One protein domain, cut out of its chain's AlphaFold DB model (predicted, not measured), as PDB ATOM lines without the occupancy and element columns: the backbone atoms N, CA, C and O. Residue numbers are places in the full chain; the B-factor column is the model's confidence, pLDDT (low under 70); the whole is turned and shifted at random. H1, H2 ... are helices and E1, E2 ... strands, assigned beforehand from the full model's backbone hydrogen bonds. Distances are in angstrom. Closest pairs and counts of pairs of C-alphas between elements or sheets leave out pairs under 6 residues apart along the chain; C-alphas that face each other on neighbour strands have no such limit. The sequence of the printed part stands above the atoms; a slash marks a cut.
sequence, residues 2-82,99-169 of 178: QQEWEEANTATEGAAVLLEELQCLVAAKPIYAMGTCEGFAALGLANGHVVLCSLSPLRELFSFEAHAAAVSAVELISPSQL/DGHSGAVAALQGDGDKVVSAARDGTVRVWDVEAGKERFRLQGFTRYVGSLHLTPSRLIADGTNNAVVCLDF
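This is residues 2 to 82 and 99 to 169 of the 178 residues of the protein "Hypothetical protein" of Phaeocystis antarctica (UniProt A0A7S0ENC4). Three small antiparallel sheets fan out like blades of a partial propeller, with E1, E5 and E9 at their inner edges, and one long helix, H1, has its last part over a face of the first sheet while residues 2 to 17 stick out. The second and third sheets form a sandwich, two sheets partly face to face, close at E5 and E9 and spreading as a V toward E8 and E11; the unnamed stretch 66 to 82 runs between the first two sheets. The printed part has 152 residues, with H1 followed by strands E1 to E11, in sheet orders E1 E2 E3 E4, E5 E6 E7 E8 and E9 E10 E11, and its class is mixed, helices and strands. It is compact, with a radius of gyration of the C-alphas of 17.1 A and spans of 43 by 42 by 32 A.

H1, residues 2 to 25, is 34.6 A long and begins at C-alpha 2, (88.402, 205.490, 205.571). E1 is residues 31 to 37, E2 40 to 45, E3 49 to 55, and E4 58 to 65, 21.0 A long. After the cut come E5, residues 105 to 111, beginning at C-alpha 105, (72.426, 232.756, 180.447), E6, 114 to 119, E7, 124 to 128, and E8, 133 to 138. E9 is residues 145 to 151, E10 154 to 159, and E11 163 to 168, ending at C-alpha 168, (82.721, 218.279, 167.283).

Each sheet is a meander, each strand the antiparallel neighbour of the one before. H1 is on the sheet E1 E2 E3 E4, making two layers, a helix on one face of a sheet; the closest C-alphas of H1 and E4 are those of Leu 25 and Glu 60, 7.2 A apart. Every O i to N i+4 pair of H1 is within hydrogen-bond range. This sheet is strongly twisted, and E4 bends by 53 degrees at residue 61. In the hairpin E1 and E2, N 35 and O 42 are 3.0 A apart; in E3 and E4, N 52 and O 62 are 2.9 A apart. E1 and E5 are apart. The sheet E5 E6 E7 E8 is strongly twisted too; in its hairpin E5 and E6, N 109 and O 116 are 2.9 A apart. The closest C-alphas of E5 and E9 are those of Ala 107 and Ser 147, 5.4 A apart. E8 and E11 are apart. In the hairpin E10 and E11, N 157 and O 165 are 2.9 A apart.

The two C-alphas farthest apart, those of Gln 2 and Ala 131, are 51.0 A apart. Residues 83 to 98 are not printed, and C-alphas 82 and 99 are 29.7 A apart across the cut. Of the links printed whole, E8 to E9 is short and the others are tight. The mean pLDDT of the printed part is 83.2; residues 2 to 3, 5 to 6, 8 to 11, 78 to 82 and 161 are under 70.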
ATOM      1  N   GLN A   2      88.443 204.557 204.427       60.50
ATOM      2  CA  GLN A   2      88.402 205.490 205.571       60.50
ATOM      3  C   GLN A   2      89.165 206.792 205.280       60.50
ATOM      4  O   GLN A   2      88.613 207.866 205.455       60.50
ATOM      5  N   GLN A   3      90.364 206.689 204.706       66.81
ATOM      6  CA  GLN A   3      91.144 207.848 204.265       66.81
ATOM      7  C   GLN A   3      90.398 208.709 203.222       66.81
ATOM      8  O   GLN A   3      90.280 209.911 203.389       66.81
ATOM      9  N   GLU A   4      89.802 208.082 202.203       73.75
ATOM     10  CA  GLU A   4      88.964 208.771 201.200       73.75
ATOM     11  C   GLU A   4      87.747 209.483 201.826       73.75
ATOM     12  O   GLU A   4      87.295 210.503 201.314       73.75
ATOM     13  N   TRP A   5      87.203 208.949 202.928       68.00
ATOM     14  CA  TRP A   5      86.093 209.575 203.652       68.00
ATOM     15  C   TRP A   5      86.562 210.789 204.460       68.00
ATOM     16  O   TRP A   5      85.896 211.819 204.457       68.00
ATOM     17  N   GLU A   6      87.722 210.690 205.108       68.19
ATOM     18  CA  GLU A   6      88.338 211.795 205.849       68.19
ATOM     19  C   GLU A   6      88.731 212.940 204.902       68.19
ATOM     20  O   GLU A   6      88.372 214.085 205.157       68.19
ATOM     21  N   GLU A   7      89.352 212.631 203.758       72.25
ATOM     22  CA  GLU A   7      89.702 213.609 202.716       72.25
ATOM     23  C   GLU A   7      88.460 214.329 202.162       72.25
ATOM     24  O   GLU A   7      88.462 215.554 202.021       72.25
ATOM     25  N   ALA A   8      87.368 213.598 201.908       62.16
ATOM     26  CA  ALA A   8      86.106 214.186 201.458       62.16
ATOM     27  C   ALA A   8      85.458 215.088 202.524       62.16
ATOM     28  O   ALA A   8      84.930 216.155 202.197       62.16
ATOM     29  N   ASN A   9      85.516 214.696 203.800       67.44
ATOM     30  CA  ASN A   9      85.012 215.519 204.899       67.44
ATOM     31  C   ASN A   9      85.835 216.799 205.070       67.44
ATOM     32  O   ASN A   9      85.255 217.878 205.145       67.44
ATOM     33  N   THR A  10      87.168 216.710 205.057       69.50
ATOM     34  CA  THR A  10      88.047 217.887 205.146       69.50
ATOM     35  C   THR A  10      87.847 218.829 203.960       69.50
ATOM     36  O   THR A  10      87.807 220.044 204.143       69.50
ATOM     37  N   ALA A  11      87.654 218.297 202.749       68.44
ATOM     38  CA  ALA A  11      87.325 219.112 201.581       68.44
ATOM     39  C   ALA A  11      85.972 219.830 201.738       68.44
ATOM     40  O   ALA A  11      85.839 220.993 201.358       68.44
ATOM     41  N   THR A  12      84.982 219.161 202.336       72.69
ATOM     42  CA  THR A  12      83.651 219.732 202.586       72.69
ATOM     43  C   THR A  12      83.698 220.830 203.650       72.69
ATOM     44  O   THR A  12      83.112 221.894 203.459       72.69
ATOM     45  N   GLU A  13      84.432 220.608 204.742       77.00
ATOM     46  CA  GLU A  13      84.668 221.616 205.781       77.00
ATOM     47  C   GLU A  13      85.418 222.827 205.216       77.00
ATOM     48  O   GLU A  13      84.991 223.962 205.419       77.00
ATOM     49  N   GLY A  14      86.475 222.601 204.429       77.50
ATOM     50  CA  GLY A  14      87.225 223.673 203.773       77.50
ATOM     51  C   GLY A  14      86.371 224.502 202.808       77.50
ATOM     52  O   GLY A  14      86.472 225.727 202.794       77.50
ATOM     53  N   ALA A  15      85.480 223.861 202.045       76.94
ATOM     54  CA  ALA A  15      84.559 224.558 201.148       76.94
ATOM     55  C   ALA A  15      83.514 225.396 201.905       76.94
ATOM     56  O   ALA A  15      83.180 226.498 201.466       76.94
ATOM     57  N   ALA A  16      83.009 224.899 203.038       80.38
ATOM     58  CA  ALA A  16      82.069 225.637 203.879       80.38
ATOM     59  C   ALA A  16      82.724 226.879 204.499       80.38
ATOM     60  O   ALA A  16      82.166 227.970 204.404       80.38
ATOM     61  N   VAL A  17      83.935 226.728 205.048       86.31
ATOM     62  CA  VAL A  17      84.717 227.846 205.601       86.31
ATOM     63  C   VAL A  17      84.990 228.892 204.523       86.31
ATOM     64  O   VAL A  17      84.691 230.066 204.719       86.31
ATOM     65  N   LEU A  18      85.466 228.467 203.348       85.25
ATOM     66  CA  LEU A  18      85.721 229.376 202.232       85.25
ATOM     67  C   LEU A  18      84.459 230.157 201.830       85.25
ATOM     68  O   LEU A  18      84.530 231.354 201.562       85.25
ATOM     69  N   LEU A  19      83.295 229.503 201.791       85.56
ATOM     70  CA  LEU A  19      82.039 230.171 201.456       85.56
ATOM     71  C   LEU A  19      81.659 231.233 202.497       85.56
ATOM     72  O   LEU A  19      81.224 232.318 202.112       85.56
ATOM     73  N   GLU A  20      81.829 230.954 203.790       87.88
ATOM     74  CA  GLU A  20      81.588 231.927 204.865       87.88
ATOM     75  C   GLU A  20      82.544 233.125 204.780       87.88
ATOM     76  O   GLU A  20      82.123 234.279 204.918       87.88
ATOM     77  N   GLU A  21      83.821 232.874 204.494       90.38
ATOM     78  CA  GLU A  21      84.819 233.927 204.323       90.38
ATOM     79  C   GLU A  21      84.522 234.799 203.092       90.38
ATOM     80  O   GLU A  21      84.569 236.029 203.171       90.38
ATOM     81  N   LEU A  22      84.142 234.186 201.967       90.38
ATOM     82  CA  LEU A  22      83.729 234.898 200.755       90.38
ATOM     83  C   LEU A  22      82.446 235.703 200.983       90.38
ATOM     84  O   LEU A  22      82.350 236.838 200.519       90.38
ATOM     85  N   GLN A  23      81.477 235.163 201.728       90.50
ATOM     86  CA  GLN A  23      80.275 235.900 202.130       90.50
ATOM     87  C   GLN A  23      80.629 237.118 202.985       90.50
ATOM     88  O   GLN A  23      80.087 238.198 202.748       90.50
ATOM     89  N   CYS A  24      81.555 236.979 203.936       90.38
ATOM     90  CA  CYS A  24      82.068 238.113 204.703       90.38
ATOM     91  C   CYS A  24      82.731 239.157 203.794       90.38
ATOM     92  O   CYS A  24      82.435 240.346 203.928       90.38
ATOM     93  N   LEU A  25      83.564 238.720 202.841       90.75
ATOM     94  CA  LEU A  25      84.251 239.597 201.888       90.75
ATOM     95  C   LEU A  25      83.261 240.455 201.088       90.75
ATOM     96  O   LEU A  25      83.470 241.655 200.932       90.75
ATOM     97  N   VAL A  26      82.144 239.873 200.640       90.06
ATOM     98  CA  VAL A  26      81.112 240.591 199.869       90.06
ATOM     99  C   VAL A  26      80.022 241.234 200.736       90.06
ATOM    100  O   VAL A  26      78.945 241.565 200.233       90.06
ATOM    101  N   ALA A  27      80.288 241.440 202.030       90.44
ATOM    102  CA  ALA A  27      79.369 242.050 202.995       90.44
ATOM    103  C   ALA A  27      78.001 241.340 203.079       90.44
ATOM    104  O   ALA A  27      76.948 241.980 203.057       90.44
ATOM    105  N   ALA A  28      78.024 240.006 203.144       86.69
ATOM    106  CA  ALA A  28      76.865 239.115 203.245       86.69
ATOM    107  C   ALA A  28      75.847 239.235 202.093       86.69
ATOM    108  O   ALA A  28      74.687 238.833 202.226       86.69
ATOM    109  N   LYS A  29      76.263 239.768 200.939       88.50
ATOM    110  CA  LYS A  29      75.444 239.737 199.722       88.50
ATOM    111  C   LYS A  29      75.297 238.285 199.240       88.50
ATOM    112  O   LYS A  29      76.301 237.575 199.190       88.50
ATOM    113  N   PRO A  30      74.091 237.837 198.839       90.38
ATOM    114  CA  PRO A  30      73.913 236.479 198.342       90.38
ATOM    115  C   PRO A  30      74.743 236.229 197.077       90.38
ATOM    116  O   PRO A  30      74.656 236.991 196.106       90.38
ATOM    117  N   ILE A  31      75.517 235.145 197.107       91.56
ATOM    118  CA  ILE A  31      76.313 234.635 195.988       91.56
ATOM    119  C   ILE A  31      75.453 233.604 195.249       91.56
ATOM    120  O   ILE A  31      75.024 232.620 195.848       91.56
ATOM    121  N   TYR A  32      75.180 233.837 193.965       90.44
ATOM    122  CA  TYR A  32      74.395 232.922 193.121       90.44
ATOM    123  C   TYR A  32      75.249 232.084 192.179       90.44
ATOM    124  O   TYR A  32      74.827 231.002 191.779       90.44
ATOM    125  N   ALA A  33      76.438 232.570 191.840       88.69
ATOM    126  CA  ALA A  33      77.385 231.861 191.001       88.69
ATOM    127  C   ALA A  33      78.798 232.052 191.542       88.69
ATOM    128  O   ALA A  33      79.139 233.121 192.051       88.69
ATOM    129  N   MET A  34      79.621 231.018 191.420       90.31
ATOM    130  CA  MET A  34      81.020 231.055 191.816       90.31
ATOM    131  C   MET A  34      81.837 230.205 190.851       90.31
ATOM    132  O   MET A  34      81.494 229.050 190.611       90.31
ATOM    133  N   GLY A  35      82.921 230.778 190.340       87.75
ATOM    134  CA  GLY A  35      83.968 230.056 189.625       87.75
ATOM    135  C   GLY A  35      85.291 230.227 190.359       87.75
ATOM    136  O   GLY A  35      85.583 231.324 190.836       87.75
ATOM    137  N   THR A  36      86.088 229.166 190.464       86.38
ATOM    138  CA  THR A  36      87.428 229.215 191.063       86.38
ATOM    139  C   THR A  36      88.468 228.758 190.052       86.38
ATOM    140  O   THR A  36      88.222 227.862 189.250       86.38
ATOM    141  N   CYS A  37      89.633 229.397 190.065       82.81
ATOM    142  CA  CYS A  37      90.750 229.028 189.208       82.81
ATOM    143  C   CYS A  37      92.057 229.512 189.839       82.81
ATOM    144  O   CYS A  37      92.166 230.685 190.173       82.81
ATOM    145  N   GLU A  38      93.031 228.616 190.028       80.50
ATOM    146  CA  GLU A  38      94.414 228.959 190.418       80.50
ATOM    147  C   GLU A  38      94.550 229.912 191.622       80.50
ATOM    148  O   GLU A  38      95.365 230.827 191.627       80.50
ATOM    149  N   GLY A  39      93.750 229.702 192.672       82.06
ATOM    150  CA  GLY A  39      93.794 230.554 193.867       82.06
ATOM    151  C   GLY A  39      93.042 231.880 193.723       82.06
ATOM    152  O   GLY A  39      93.129 232.726 194.610       82.06
ATOM    153  N   PHE A  40      92.262 232.045 192.659       86.44
ATOM    154  CA  PHE A  40      91.297 233.121 192.483       86.44
ATOM    155  C   PHE A  40      89.871 232.580 192.516       86.44
ATOM    156  O   PHE A  40      89.611 231.417 192.190       86.44
ATOM    157  N   ALA A  41      88.933 233.447 192.882       89.69
ATOM    158  CA  ALA A  41      87.508 233.192 192.754       89.69
ATOM    159  C   ALA A  41      86.802 234.396 192.137       89.69
ATOM    160  O   ALA A  41      87.133 235.545 192.432       89.69
ATOM    161  N   ALA A  42      85.821 234.121 191.287       90.69
ATOM    162  CA  ALA A  42      84.904 235.111 190.759       90.69
ATOM    163  C   ALA A  42      83.494 234.799 191.256       90.69
ATOM    164  O   ALA A  42      83.017 233.667 191.147       90.69
ATOM    165  N   LEU A  43      82.842 235.812 191.815       93.00
ATOM    166  CA  LEU A  43      81.557 235.706 192.489       93.00
ATOM    167  C   LEU A  43      80.511 236.496 191.718       93.00
ATOM    168  O   LEU A  43      80.673 237.692 191.490       93.00
ATOM    169  N   GLY A  44      79.422 235.828 191.359       92.12
ATOM    170  CA  GLY A  44      78.229 236.433 190.795       92.12
ATOM    171  C   GLY A  44      77.204 236.718 191.886       92.12
ATOM    172  O   GLY A  44      76.722 235.795 192.548       92.12
ATOM    173  N   LEU A  45      76.870 237.992 192.083       92.88
ATOM    174  CA  LEU A  45      76.010 238.436 193.178       92.88
ATOM    175  C   LEU A  45      74.552 238.657 192.746       92.88
ATOM    176  O   LEU A  45      74.239 238.895 191.576       92.88
ATOM    177  N   ALA A  46      73.648 238.648 193.729       90.00
ATOM    178  CA  ALA A  46      72.213 238.915 193.560       90.00
ATOM    179  C   ALA A  46      71.870 240.273 192.936       90.00
ATOM    180  O   ALA A  46      70.859 240.404 192.250       90.00
ATOM    181  N   ASN A  47      72.706 241.279 193.173       88.38
ATOM    182  CA  ASN A  47      72.543 242.625 192.633       88.38
ATOM    183  C   ASN A  47      73.180 242.799 191.244       88.38
ATOM    184  O   ASN A  47      73.242 243.921 190.762       88.38
ATOM    185  N   GLY A  48      73.692 241.723 190.638       86.62
ATOM    186  CA  GLY A  48      74.294 241.758 189.307       86.62
ATOM    187  C   GLY A  48      75.749 242.225 189.254       86.62
ATOM    188  O   GLY A  48      76.324 242.342 188.170       86.62
ATOM    189  N   HIS A  49      76.374 242.439 190.414       89.06
ATOM    190  CA  HIS A  49      77.816 242.644 190.487       89.06
ATOM    191  C   HIS A  49      78.580 241.334 190.308       89.06
ATOM    192  O   HIS A  49      78.153 240.277 190.783       89.06
ATOM    193  N   VAL A  50      79.748 241.450 189.684       90.56
ATOM    194  CA  VAL A  50      80.780 240.416 189.683       90.56
ATOM    195  C   VAL A  50      81.955 240.908 190.520       90.56
ATOM    196  O   VAL A  50      82.390 242.052 190.371       90.56
ATOM    197  N   VAL A  51      82.445 240.053 191.416       89.69
ATOM    198  CA  VAL A  51      83.601 240.328 192.284       89.69
ATOM    199  C   VAL A  51      84.690 239.310 191.985       89.69
ATOM    200  O   VAL A  51      84.427 238.114 192.072       89.69
ATOM    201  N   LEU A  52      85.899 239.770 191.658       89.50
ATOM    202  CA  LEU A  52      87.089 238.927 191.575       89.50
ATOM    203  C   LEU A  52      87.898 239.071 192.863       89.50
ATOM    204  O   LEU A  52      88.222 240.184 193.285       89.50
ATOM    205  N   CYS A  53      88.272 237.949 193.465       88.00
ATOM    206  CA  CYS A  53      89.087 237.909 194.668       88.00
ATOM    207  C   CYS A  53      90.239 236.907 194.560       88.00
ATOM    208  O   CYS A  53      90.129 235.861 193.923       88.00
ATOM    209  N   SER A  54      91.344 237.236 195.226       86.56
ATOM    210  CA  SER A  54      92.411 236.294 195.569       86.56
ATOM    211  C   SER A  54      91.966 235.482 196.780       86.56
ATOM    212  O   SER A  54      91.351 236.049 197.677       86.56
ATOM    213  N   LEU A  55      92.291 234.190 196.818       87.50
ATOM    214  CA  LEU A  55      92.008 233.279 197.931       87.50
ATOM    215  C   LEU A  55      93.190 233.142 198.902       87.50
ATOM    216  O   LEU A  55      93.048 232.550 199.968       87.50
ATOM    217  N   SER A  56      94.380 233.646 198.559       84.94
ATOM    218  CA  SER A  56      95.582 233.521 199.398       84.94
ATOM    219  C   SER A  56      96.547 234.709 199.220       84.94
ATOM    220  O   SER A  56      97.387 234.676 198.324       84.94
ATOM    221  N   PRO A  57      96.470 235.751 200.077       87.88
ATOM    222  CA  PRO A  57      95.454 235.947 201.112       87.88
ATOM    223  C   PRO A  57      94.085 236.261 200.501       87.88
ATOM    224  O   PRO A  57      94.000 236.744 199.365       87.88
ATOM    225  N   LEU A  58      93.024 236.011 201.273       89.12
ATOM    226  CA  LEU A  58      91.673 236.377 200.872       89.12
ATOM    227  C   LEU A  58      91.552 237.901 200.768       89.12
ATOM    228  O   LEU A  58      91.627 238.606 201.776       89.12
ATOM    229  N   ARG A  59      91.376 238.414 199.550       88.19
ATOM    230  CA  ARG A  59      91.137 239.843 199.303       88.19
ATOM    231  C   ARG A  59      90.373 240.066 198.011       88.19
ATOM    232  O   ARG A  59      90.606 239.376 197.020       88.19
ATOM    233  N   GLU A  60      89.515 241.077 198.006       88.25
ATOM    234  CA  GLU A  60      88.933 241.600 196.773       88.25
ATOM    235  C   GLU A  60      90.045 242.219 195.919       88.25
ATOM    236  O   GLU A  60      90.862 242.998 196.412       88.25
ATOM    237  N   LEU A  61      90.086 241.841 194.643       84.62
ATOM    238  CA  LEU A  61      90.973 242.442 193.648       84.62
ATOM    239  C   LEU A  61      90.241 243.564 192.919       84.62
ATOM    240  O   LEU A  61      90.770 244.665 192.777       84.62
ATOM    241  N   PHE A  62      89.014 243.287 192.472       82.88
ATOM    242  CA  PHE A  62      88.111 244.289 191.924       82.88
ATOM    243  C   PHE A  62      86.670 243.786 191.866       82.88
ATOM    244  O   PHE A  62      86.398 242.585 191.857       82.88
ATOM    245  N   SER A  63      85.747 244.731 191.726       85.62
ATOM    246  CA  SER A  63      84.337 244.470 191.477       85.62
ATOM    247  C   SER A  63      83.777 245.432 190.436       85.62
ATOM    248  O   SER A  63      84.259 246.553 190.267       85.62
ATOM    249  N   PHE A  64      82.763 244.980 189.704       84.75
ATOM    250  CA  PHE A  64      82.064 245.797 188.716       84.75
ATOM    251  C   PHE A  64      80.602 245.371 188.591       84.75
ATOM    252  O   PHE A  64      80.239 244.230 188.888       84.75
ATOM    253  N   GLU A  65      79.751 246.303 188.172       86.69
ATOM    254  CA  GLU A  65      78.354 246.018 187.851       86.69
ATOM    255  C   GLU A  65      78.294 245.396 186.450       86.69
ATOM    256  O   GLU A  65      78.495 246.076 185.444       86.69
ATOM    257  N   ALA A  66      78.082 244.081 186.383       79.88
ATOM    258  CA  ALA A  66      78.027 243.355 185.115       79.88
ATOM    259  C   ALA A  66      76.607 243.345 184.531       79.88
ATOM    260  O   ALA A  66      76.409 243.429 183.313       79.88
ATOM    261  N   HIS A  67      75.609 243.239 185.409       82.31
ATOM    262  CA  HIS A  67      74.210 243.058 185.051       82.31
ATOM    263  C   HIS A  67      73.297 243.878 185.968       82.31
ATOM    264  O   HIS A  67      73.600 244.087 187.132       82.31
ATOM    265  N   ALA A  68      72.124 244.269 185.463       84.19
ATOM    266  CA  ALA A  68      71.081 244.922 186.264       84.19
ATOM    267  C   ALA A  68      70.262 243.934 187.130       84.19
ATOM    268  O   ALA A  68      69.301 244.318 187.792       84.19
ATOM    269  N   ALA A  69      70.587 242.641 187.064       87.00
ATOM    270  CA  ALA A  69      69.914 241.549 187.759       87.00
ATOM    271  C   ALA A  69      70.942 240.494 188.190       87.00
ATOM    272  O   ALA A  69      72.088 240.540 187.751       87.00
ATOM    273  N   ALA A  70      70.521 239.539 189.022       86.75
ATOM    274  CA  ALA A  70      71.378 238.491 189.569       86.75
ATOM    275  C   ALA A  70      72.236 237.783 188.507       86.75
ATOM    276  O   ALA A  70      71.733 237.363 187.461       86.75
ATOM    277  N   VAL A  71      73.521 237.611 188.817       87.44
ATOM    278  CA  VAL A  71      74.453 236.875 187.958       87.44
ATOM    279  C   VAL A  71      74.245 235.377 188.166       87.44
ATOM    280  O   VAL A  71      74.452 234.857 189.260       87.44
ATOM    281  N   SER A  72      73.802 234.690 187.117       85.38
ATOM    282  CA  SER A  72      73.411 233.275 187.150       85.38
ATOM    283  C   SER A  72      74.556 232.300 186.894       85.38
ATOM    284  O   SER A  72      74.468 231.149 187.307       85.38
ATOM    285  N   ALA A  73      75.610 232.739 186.210       84.06
ATOM    286  CA  ALA A  73      76.781 231.929 185.912       84.06
ATOM    287  C   ALA A  73      78.020 232.824 185.872       84.06
ATOM    288  O   ALA A  73      77.978 233.930 185.332       84.06
ATOM    289  N   VAL A  74      79.112 232.336 186.450       86.31
ATOM    290  CA  VAL A  74      80.433 232.959 186.418       86.31
ATOM    291  C   VAL A  74      81.443 231.844 186.249       86.31
ATOM    292  O   VAL A  74      81.327 230.802 186.891       86.31
ATOM    293  N   GLU A  75      82.435 232.075 185.404       85.81
ATOM    294  CA  GLU A  75      83.514 231.135 185.165       85.81
ATOM    295  C   GLU A  75      84.839 231.888 185.107       85.81
ATOM    296  O   GLU A  75      84.909 233.019 184.621       85.81
ATOM    297  N   LEU A  76      85.883 231.246 185.624       81.31
ATOM    298  CA  LEU A  76      87.259 231.683 185.472       81.31
ATOM    299  C   LEU A  76      87.981 230.705 184.555       81.31
ATOM    300  O   LEU A  76      87.979 229.502 184.806       81.31
ATOM    301  N   ILE A  77      88.615 231.242 183.519       73.94
ATOM    302  CA  ILE A  77      89.388 230.478 182.543       73.94
ATOM    303  C   ILE A  77      90.859 230.823 182.778       73.94
ATOM    304  O   ILE A  77      91.223 232.000 182.786       73.94
ATOM    305  N   SER A  78      91.713 229.816 182.965       67.25
ATOM    306  CA  SER A  78      93.167 230.013 182.947       67.25
ATOM    307  C   SER A  78      93.695 229.749 181.541       67.25
ATOM    308  O   SER A  78      93.532 228.632 181.048       67.25
ATOM    309  N   PRO A  79      94.345 230.723 180.877       57.00
ATOM    310  CA  PRO A  79      94.929 230.484 179.565       57.00
ATOM    311  C   PRO A  79      96.292 229.767 179.623       57.00
ATOM    312  O   PRO A  79      96.763 229.338 178.574       57.00
ATOM    313  N   SER A  80      96.976 229.674 180.785       55.72
ATOM    314  CA  SER A  80      98.365 229.147 180.846       55.72
ATOM    315  C   SER A  80      99.000 228.853 182.230       55.72
ATOM    316  O   SER A  80     100.217 228.703 182.297       55.72
ATOM    317  N   GLN A  81      98.273 228.743 183.349       49.59
ATOM    318  CA  GLN A  81      98.882 228.547 184.690       49.59
ATOM    319  C   GLN A  81      99.860 229.628 185.192       49.59
ATOM    320  O   GLN A  81     100.553 229.404 186.183       49.59
ATOM    321  N   LEU A  82      99.945 230.808 184.577       43.28
ATOM    322  CA  LEU A  82     100.780 231.895 185.097       43.28
ATOM    323  C   LEU A  82     100.100 233.247 184.891       43.28
ATOM    324  O   LEU A  82     100.517 234.065 184.075       43.28
ATOM    325  N   ASP A  99      76.484 240.746 173.441       85.69
ATOM    326  CA  ASP A  99      75.042 240.944 173.337       85.69
ATOM    327  C   ASP A  99      74.457 239.998 172.284       85.69
ATOM    328  O   ASP A  99      74.894 239.965 171.132       85.69
ATOM    329  N   GLY A 100      73.435 239.227 172.658       84.75
ATOM    330  CA  GLY A 100      72.734 238.396 171.682       84.75
ATOM    331  C   GLY A 100      71.684 237.456 172.251       84.75
ATOM    332  O   GLY A 100      70.672 237.225 171.584       84.75
ATOM    333  N   HIS A 101      71.890 236.924 173.455       89.25
ATOM    334  CA  HIS A 101      70.874 236.106 174.109       89.25
ATOM    335  C   HIS A 101      69.632 236.932 174.456       89.25
ATOM    336  O   HIS A 101      69.739 238.044 174.966       89.25
ATOM    337  N   SER A 102      68.447 236.380 174.189       89.12
ATOM    338  CA  SER A 102      67.160 237.005 174.547       89.12
ATOM    339  C   SER A 102      66.579 236.472 175.862       89.12
ATOM    340  O   SER A 102      65.522 236.918 176.307       89.12
ATOM    341  N   GLY A 103      67.275 235.529 176.500       85.88
ATOM    342  CA  GLY A 103      66.956 234.980 177.812       85.88
ATOM    343  C   GLY A 103      68.197 234.919 178.699       85.88
ATOM    344  O   GLY A 103      69.320 235.046 178.218       85.88
ATOM    345  N   ALA A 104      67.996 234.711 180.002       85.44
ATOM    346  CA  ALA A 104      69.106 234.604 180.947       85.44
ATOM    347  C   ALA A 104      70.062 233.466 180.557       85.44
ATOM    348  O   ALA A 104      69.611 232.358 180.240       85.44
ATOM    349  N   VAL A 105      71.364 233.752 180.613       88.25
ATOM    350  CA  VAL A 105      72.426 232.756 180.447       88.25
ATOM    351  C   VAL A 105      72.375 231.799 181.634       88.25
ATOM    352  O   VAL A 105      72.285 232.217 182.783       88.25
ATOM    353  N   ALA A 106      72.349 230.510 181.344       87.06
ATOM    354  CA  ALA A 106      72.174 229.430 182.300       87.06
ATOM    355  C   ALA A 106      73.488 228.721 182.616       87.06
ATOM    356  O   ALA A 106      73.733 228.361 183.761       87.06
ATOM    357  N   ALA A 107      74.321 228.547 181.593       88.12
ATOM    358  CA  ALA A 107      75.633 227.945 181.706       88.12
ATOM    359  C   ALA A 107      76.619 228.704 180.820       88.12
ATOM    360  O   ALA A 107      76.255 229.221 179.757       88.12
ATOM    361  N   LEU A 108      77.859 228.760 181.286       90.69
ATOM    362  CA  LEU A 108      78.982 229.408 180.634       90.69
ATOM    363  C   LEU A 108      80.180 228.465 180.754       90.69
ATOM    364  O   LEU A 108      80.392 227.903 181.827       90.69
ATOM    365  N   GLN A 109      80.875 228.259 179.642       89.62
ATOM    366  CA  GLN A 109      82.132 227.522 179.550       89.62
ATOM    367  C   GLN A 109      83.114 228.337 178.703       89.62
ATOM    368  O   GLN A 109      82.684 228.986 177.747       89.62
ATOM    369  N   GLY A 110      84.416 228.266 178.951       86.12
ATOM    370  CA  GLY A 110      85.384 228.894 178.061       86.12
ATOM    371  C   GLY A 110      86.727 228.192 178.013       86.12
ATOM    372  O   GLY A 110      87.123 227.483 178.932       86.12
ATOM    373  N   ASP A 111      87.393 228.368 176.879       82.00
ATOM    374  CA  ASP A 111      88.647 227.712 176.532       82.00
ATOM    375  C   ASP A 111      89.466 228.647 175.631       82.00
ATOM    376  O   ASP A 111      89.107 228.903 174.475       82.00
ATOM    377  N   GLY A 112      90.540 229.215 176.186       79.00
ATOM    378  CA  GLY A 112      91.408 230.168 175.493       79.00
ATOM    379  C   GLY A 112      90.660 231.397 174.958       79.00
ATOM    380  O   GLY A 112      90.154 232.213 175.724       79.00
ATOM    381  N   ASP A 113      90.603 231.536 173.629       80.25
ATOM    382  CA  ASP A 113      89.947 232.641 172.909       80.25
ATOM    383  C   ASP A 113      88.438 232.423 172.682       80.25
ATOM    384  O   ASP A 113      87.798 233.202 171.967       80.25
ATOM    385  N   LYS A 114      87.867 231.344 173.230       82.75
ATOM    386  CA  LYS A 114      86.470 230.955 173.015       82.75
ATOM    387  C   LYS A 114      85.692 230.981 174.313       82.75
ATOM    388  O   LYS A 114      86.114 230.434 175.327       82.75
ATOM    389  N   VAL A 115      84.490 231.533 174.233       89.25
ATOM    390  CA  VAL A 115      83.472 231.410 175.278       89.25
ATOM    391  C   VAL A 115      82.249 230.750 174.668       89.25
ATOM    392  O   VAL A 115      81.861 231.063 173.547       89.25
ATOM    393  N   VAL A 116      81.621 229.842 175.395       90.19
ATOM    394  CA  VAL A 116      80.374 229.189 175.021       90.19
ATOM    395  C   VAL A 116      79.335 229.474 176.090       90.19
ATOM    396  O   VAL A 116      79.563 229.233 177.270       90.19
ATOM    397  N   SER A 117      78.174 229.970 175.676       91.06
ATOM    398  CA  SER A 117      77.057 230.247 176.574       91.06
ATOM    399  C   SER A 117      75.800 229.509 176.140       91.06
ATOM    400  O   SER A 117      75.479 229.428 174.955       91.06
ATOM    401  N   ALA A 118      75.061 228.999 177.117       91.31
ATOM    402  CA  ALA A 118      73.740 228.406 176.958       91.31
ATOM    403  C   ALA A 118      72.721 229.272 177.685       91.31
ATOM    404  O   ALA A 118      73.002 229.753 178.782       91.31
ATOM    405  N   ALA A 119      71.535 229.467 177.110       90.69
ATOM    406  CA  ALA A 119      70.541 230.355 177.703       90.69
ATOM    407  C   ALA A 119      69.109 229.814 177.678       90.69
ATOM    408  O   ALA A 119      68.752 228.844 177.004       90.69
ATOM    409  N   ARG A 120      68.244 230.521 178.416       89.75
ATOM    410  CA  ARG A 120      66.787 230.307 178.447       89.75
ATOM    411  C   ARG A 120      66.080 230.597 177.120       89.75
ATOM    412  O   ARG A 120      64.907 230.260 177.002       89.75
ATOM    413  N   ASP A 121      66.769 231.184 176.144       89.06
ATOM    414  CA  ASP A 121      66.247 231.387 174.787       89.06
ATOM    415  C   ASP A 121      66.336 230.136 173.893       89.06
ATOM    416  O   ASP A 121      65.925 230.182 172.735       89.06
ATOM    417  N   GLY A 122      66.851 229.020 174.425       88.50
ATOM    418  CA  GLY A 122      66.994 227.765 173.686       88.50
ATOM    419  C   GLY A 122      68.133 227.779 172.672       88.50
ATOM    420  O   GLY A 122      68.126 227.013 171.708       88.50
ATOM    421  N   THR A 123      69.117 228.658 172.863       90.69
ATOM    422  CA  THR A 123      70.312 228.699 172.022       90.69
ATOM    423  C   THR A 123      71.571 228.422 172.825       90.69
ATOM    424  O   THR A 123      71.676 228.776 174.004       90.69
ATOM    425  N   VAL A 124      72.539 227.803 172.149       91.56
ATOM    426  CA  VAL A 124      73.937 227.774 172.582       91.56
ATOM    427  C   VAL A 124      74.731 228.636 171.617       91.56
ATOM    428  O   VAL A 124      74.575 228.505 170.402       91.56
ATOM    429  N   ARG A 125      75.546 229.546 172.138       91.38
ATOM    430  CA  ARG A 125      76.336 230.490 171.345       91.38
ATOM    431  C   ARG A 125      77.807 230.327 171.659       91.38
ATOM    432  O   ARG A 125      78.169 230.175 172.818       91.38
ATOM    433  N   VAL A 126      78.628 230.361 170.617       90.69
ATOM    434  CA  VAL A 126      80.089 230.356 170.699       90.69
ATOM    435  C   VAL A 126      80.575 231.742 170.311       90.69
ATOM    436  O   VAL A 126      80.225 232.248 169.242       90.69
ATOM    437  N   TRP A 127      81.390 232.341 171.163       90.19
ATOM    438  CA  TRP A 127      81.890 233.700 171.053       90.19
ATOM    439  C   TRP A 127      83.398 233.703 170.838       90.19
ATOM    440  O   TRP A 127      84.128 232.905 171.423       90.19
ATOM    441  N   ASP A 128      83.839 234.626 169.995       85.19
ATOM    442  CA  ASP A 128      85.231 235.008 169.805       85.19
ATOM    443  C   ASP A 128      85.590 236.098 170.817       85.19
ATOM    444  O   ASP A 128      85.044 237.205 170.739       85.19
ATOM    445  N   VAL A 129      86.490 235.803 171.756       83.31
ATOM    446  CA  VAL A 129      86.953 236.780 172.755       83.31
ATOM    447  C   VAL A 129      87.719 237.925 172.103       83.31
ATOM    448  O   VAL A 129      87.503 239.087 172.452       83.31
ATOM    449  N   GLU A 130      88.545 237.627 171.103       83.19
ATOM    450  CA  GLU A 130      89.372 238.631 170.442       83.19
ATOM    451  C   GLU A 130      88.554 239.549 169.542       83.19
ATOM    452  O   GLU A 130      88.708 240.773 169.580       83.19
ATOM    453  N   ALA A 131      87.637 238.982 168.761       82.38
ATOM    454  CA  ALA A 131      86.782 239.757 167.870       82.38
ATOM    455  C   ALA A 131      85.581 240.395 168.586       82.38
ATOM    456  O   ALA A 131      84.948 241.285 168.013       82.38
ATOM    457  N   GLY A 132      85.242 239.944 169.800       82.62
ATOM    458  CA  GLY A 132      84.070 240.406 170.547       82.62
ATOM    459  C   GLY A 132      82.743 240.067 169.859       82.62
ATOM    460  O   GLY A 132      81.800 240.855 169.912       82.62
ATOM    461  N   LYS A 133      82.675 238.941 169.131       86.62
ATOM    462  CA  LYS A 133      81.541 238.593 168.253       86.62
ATOM    463  C   LYS A 133      81.114 237.137 168.386       86.62
ATOM    464  O   LYS A 133      81.902 236.268 168.742       86.62
ATOM    465  N   GLU A 134      79.858 236.867 168.046       90.38
ATOM    466  CA  GLU A 134      79.330 235.507 167.895       90.38
ATOM    467  C   GLU A 134      79.970 234.823 166.675       90.38
ATOM    468  O   GLU A 134      79.870 235.342 165.561       90.38
ATOM    469  N   ARG A 135      80.611 233.664 166.878       89.12
ATOM    470  CA  ARG A 135      81.121 232.795 165.801       89.12
ATOM    471  C   ARG A 135      80.055 231.808 165.340       89.12
ATOM    472  O   ARG A 135      79.828 231.657 164.144       89.12
ATOM    473  N   PHE A 136      79.404 231.136 166.292       85.69
ATOM    474  CA  PHE A 136      78.425 230.091 166.004       85.69
ATOM    475  C   PHE A 136      77.217 230.177 166.922       85.69
ATOM    476  O   PHE A 136      77.316 230.563 168.087       85.69
ATOM    477  N   ARG A 137      76.077 229.732 166.396       90.12
ATOM    478  CA  ARG A 137      74.832 229.586 167.140       90.12
ATOM    479  C   ARG A 137      74.216 228.235 166.841       90.12
ATOM    480  O   ARG A 137      73.821 227.966 165.710       90.12
ATOM    481  N   LEU A 138      74.083 227.420 167.875       87.62
ATOM    482  CA  LEU A 138      73.296 226.201 167.834       87.62
ATOM    483  C   LEU A 138      71.858 226.535 168.223       87.62
ATOM    484  O   LEU A 138      71.592 227.133 169.270       87.62
ATOM    485  N   GLN A 139      70.937 226.158 167.346       83.62
ATOM    486  CA  GLN A 139      69.497 226.324 167.505       83.62
ATOM    487  C   GLN A 139      68.815 224.957 167.394       83.62
ATOM    488  O   GLN A 139      69.408 223.999 166.906       83.62
ATOM    489  N   GLY A 140      67.558 224.872 167.831       74.56
ATOM    490  CA  GLY A 140      66.777 223.630 167.804       74.56
ATOM    491  C   GLY A 140      66.435 223.091 169.192       74.56
ATOM    492  O   GLY A 140      65.564 222.229 169.310       74.56
ATOM    493  N   PHE A 141      67.024 223.651 170.255       79.75
ATOM    494  CA  PHE A 141      66.479 223.473 171.595       79.75
ATOM    495  C   PHE A 141      65.192 224.288 171.694       79.75
ATOM    496  O   PHE A 141      65.179 225.507 171.550       79.75
ATOM    497  N   THR A 142      64.072 223.607 171.912       72.38
ATOM    498  CA  THR A 142      62.754 224.255 171.994       72.38
ATOM    499  C   THR A 142      62.543 225.007 173.310       72.38
ATOM    500  O   THR A 142      61.519 225.666 173.488       72.38
ATOM    501  N   ARG A 143      63.482 224.874 174.254       76.44
ATOM    502  CA  ARG A 143      63.439 225.395 175.625       76.44
ATOM    503  C   ARG A 143      64.862 225.603 176.168       76.44
ATOM    504  O   ARG A 143      65.838 225.380 175.464       76.44
ATOM    505  N   TYR A 144      64.938 225.984 177.445       83.69
ATOM    506  CA  TYR A 144      66.135 226.100 178.285       83.69
ATOM    507  C   TYR A 144      67.189 225.011 178.038       83.69
ATOM    508  O   TYR A 144      66.883 223.817 178.162       83.69
ATOM    509  N   VAL A 145      68.412 225.465 177.755       84.62
ATOM    510  CA  VAL A 145      69.650 224.675 177.778       84.62
ATOM    511  C   VAL A 145      70.320 224.913 179.125       84.62
ATOM    512  O   VAL A 145      70.567 226.066 179.482       84.62
ATOM    513  N   GLY A 146      70.520 223.845 179.896       83.44
ATOM    514  CA  GLY A 146      70.839 223.951 181.321       83.44
ATOM    515  C   GLY A 146      72.298 223.740 181.675       83.44
ATOM    516  O   GLY A 146      72.754 224.292 182.673       83.44
ATOM    517  N   SER A 147      73.020 222.992 180.850       84.88
ATOM    518  CA  SER A 147      74.418 222.671 181.095       84.88
ATOM    519  C   SER A 147      75.200 222.587 179.797       84.88
ATOM    520  O   SER A 147      74.662 222.359 178.709       84.88
ATOM    521  N   LEU A 148      76.499 222.821 179.944       89.88
ATOM    522  CA  LEU A 148      77.494 222.742 178.893       89.88
ATOM    523  C   LEU A 148      78.698 221.976 179.426       89.88
ATOM    524  O   LEU A 148      79.047 222.100 180.599       89.88
ATOM    525  N   HIS A 149      79.344 221.231 178.539       89.44
ATOM    526  CA  HIS A 149      80.676 220.703 178.765       89.44
ATOM    527  C   HIS A 149      81.531 220.963 177.527       89.44
ATOM    528  O   HIS A 149      81.256 220.425 176.450       89.44
ATOM    529  N   LEU A 150      82.529 221.828 177.680       87.00
ATOM    530  CA  LEU A 150      83.448 222.240 176.632       87.00
ATOM    531  C   LEU A 150      84.793 221.534 176.813       87.00
ATOM    532  O   LEU A 150      85.384 221.544 177.890       87.00
ATOM    533  N   THR A 151      85.284 220.952 175.730       83.31
ATOM    534  CA  THR A 151      86.659 220.483 175.584       83.31
ATOM    535  C   THR A 151      87.282 221.163 174.361       83.31
ATOM    536  O   THR A 151      86.543 221.693 173.523       83.31
ATOM    537  N   PRO A 152      88.615 221.090 174.181       78.38
ATOM    538  CA  PRO A 152      89.272 221.707 173.027       78.38
ATOM    539  C   PRO A 152      88.736 221.244 171.664       78.38
ATOM    540  O   PRO A 152      88.844 221.966 170.675       78.38
ATOM    541  N   SER A 153      88.158 220.040 171.590       80.19
ATOM    542  CA  SER A 153      87.666 219.434 170.347       80.19
ATOM    543  C   SER A 153      86.161 219.178 170.318       80.19
ATOM    544  O   SER A 153      85.638 218.780 169.279       80.19
ATOM    545  N   ARG A 154      85.437 219.385 171.421       85.00
ATOM    546  CA  ARG A 154      84.020 219.027 171.497       85.00
ATOM    547  C   ARG A 154      83.243 219.928 172.440       85.00
ATOM    548  O   ARG A 154      83.709 220.303 173.507       85.00
ATOM    549  N   LEU A 155      81.998 220.183 172.074       84.25
ATOM    550  CA  LEU A 155      80.990 220.779 172.928       84.25
ATOM    551  C   LEU A 155      79.836 219.799 173.119       84.25
ATOM    552  O   LEU A 155      79.235 219.337 172.150       84.25
ATOM    553  N   ILE A 156      79.498 219.516 174.372       86.12
ATOM    554  CA  ILE A 156      78.302 218.761 174.745       86.12
ATOM    555  C   ILE A 156      77.340 219.721 175.440       86.12
ATOM    556  O   ILE A 156      77.736 220.458 176.342       86.12
ATOM    557  N   ALA A 157      76.082 219.717 175.017       83.56
ATOM    558  CA  ALA A 157      75.028 220.538 175.596       83.56
ATOM    559  C   ALA A 157      73.762 219.706 175.787       83.56
ATOM    560  O   ALA A 157      73.364 218.963 174.885       83.56
ATOM    561  N   ASP A 158      73.100 219.864 176.926       81.38
ATOM    562  CA  ASP A 158      71.809 219.243 177.193       81.38
ATOM    563  C   ASP A 158      70.719 220.292 177.433       81.38
ATOM    564  O   ASP A 158      70.921 221.359 178.025       81.38
ATOM    565  N   GLY A 159      69.534 219.987 176.908       73.75
ATOM    566  CA  GLY A 159      68.360 220.835 177.013       73.75
ATOM    567  C   GLY A 159      67.165 220.102 177.603       73.75
ATOM    568  O   GLY A 159      67.059 218.878 177.596       73.75
ATOM    569  N   THR A 160      66.188 220.881 178.052       72.50
ATOM    570  CA  THR A 160      64.921 220.373 178.620       72.50
ATOM    571  C   THR A 160      64.004 219.653 177.620       72.50
ATOM    572  O   THR A 160      62.894 219.259 177.968       72.50
ATOM    573  N   ASN A 161      64.437 219.464 176.373       68.88
ATOM    574  CA  ASN A 161      63.720 218.737 175.325       68.88
ATOM    575  C   ASN A 161      64.151 217.260 175.204       68.88
ATOM    576  O   ASN A 161      63.971 216.670 174.141       68.88
ATOM    577  N   ASN A 162      64.698 216.666 176.275       72.50
ATOM    578  CA  ASN A 162      65.222 215.291 176.315       72.50
ATOM    579  C   ASN A 162      66.309 215.013 175.258       72.50
ATOM    580  O   ASN A 162      66.518 213.860 174.879       72.50
ATOM    581  N   ALA A 163      66.982 216.056 174.764       70.12
ATOM    582  CA  ALA A 163      68.018 215.946 173.751       70.12
ATOM    583  C   ALA A 163      69.370 216.386 174.319       70.12
ATOM    584  O   ALA A 163      69.483 217.434 174.960       70.12
ATOM    585  N   VAL A 164      70.392 215.584 174.030       79.56
ATOM    586  CA  VAL A 164      71.800 215.944 174.194       79.56
ATOM    587  C   VAL A 164      72.357 216.183 172.801       79.56
ATOM    588  O   VAL A 164      72.205 215.339 171.917       79.56
ATOM    589  N   VAL A 165      72.983 217.335 172.601       80.38
ATOM    590  CA  VAL A 165      73.673 217.676 171.360       80.38
ATOM    591  C   VAL A 165      75.168 217.609 171.613       80.38
ATOM    592  O   VAL A 165      75.670 218.151 172.596       80.38
ATOM    593  N   CYS A 166      75.868 216.940 170.707       82.69
ATOM    594  CA  CYS A 166      77.317 216.898 170.652       82.69
ATOM    595  C   CYS A 166      77.753 217.600 169.367       82.69
ATOM    596  O   CYS A 166      77.321 217.216 168.280       82.69
ATOM    597  N   LEU A 167      78.579 218.632 169.499       81.31
ATOM    598  CA  LEU A 167      79.225 219.317 168.391       81.31
ATOM    599  C   LEU A 167      80.724 219.034 168.468       81.31
ATOM    600  O   LEU A 167      81.366 219.401 169.448       81.31
ATOM    601  N   ASP A 168      81.275 218.406 167.436       81.25
ATOM    602  CA  ASP A 168      82.721 218.279 167.283       81.25
ATOM    603  C   ASP A 168      83.267 219.543 166.606       81.25
ATOM    604  O   ASP A 168      82.771 219.973 165.560       81.25
ATOM    605  N   PHE A 169      84.293 220.143 167.200       73.19
ATOM    606  CA  PHE A 169      85.106 221.142 166.524       73.19
ATOM    607  C   PHE A 169      86.112 220.380 165.662       73.19
ATOM    608  O   PHE A 169      86.951 219.646 166.184       73.19
TER     609      PHE A 169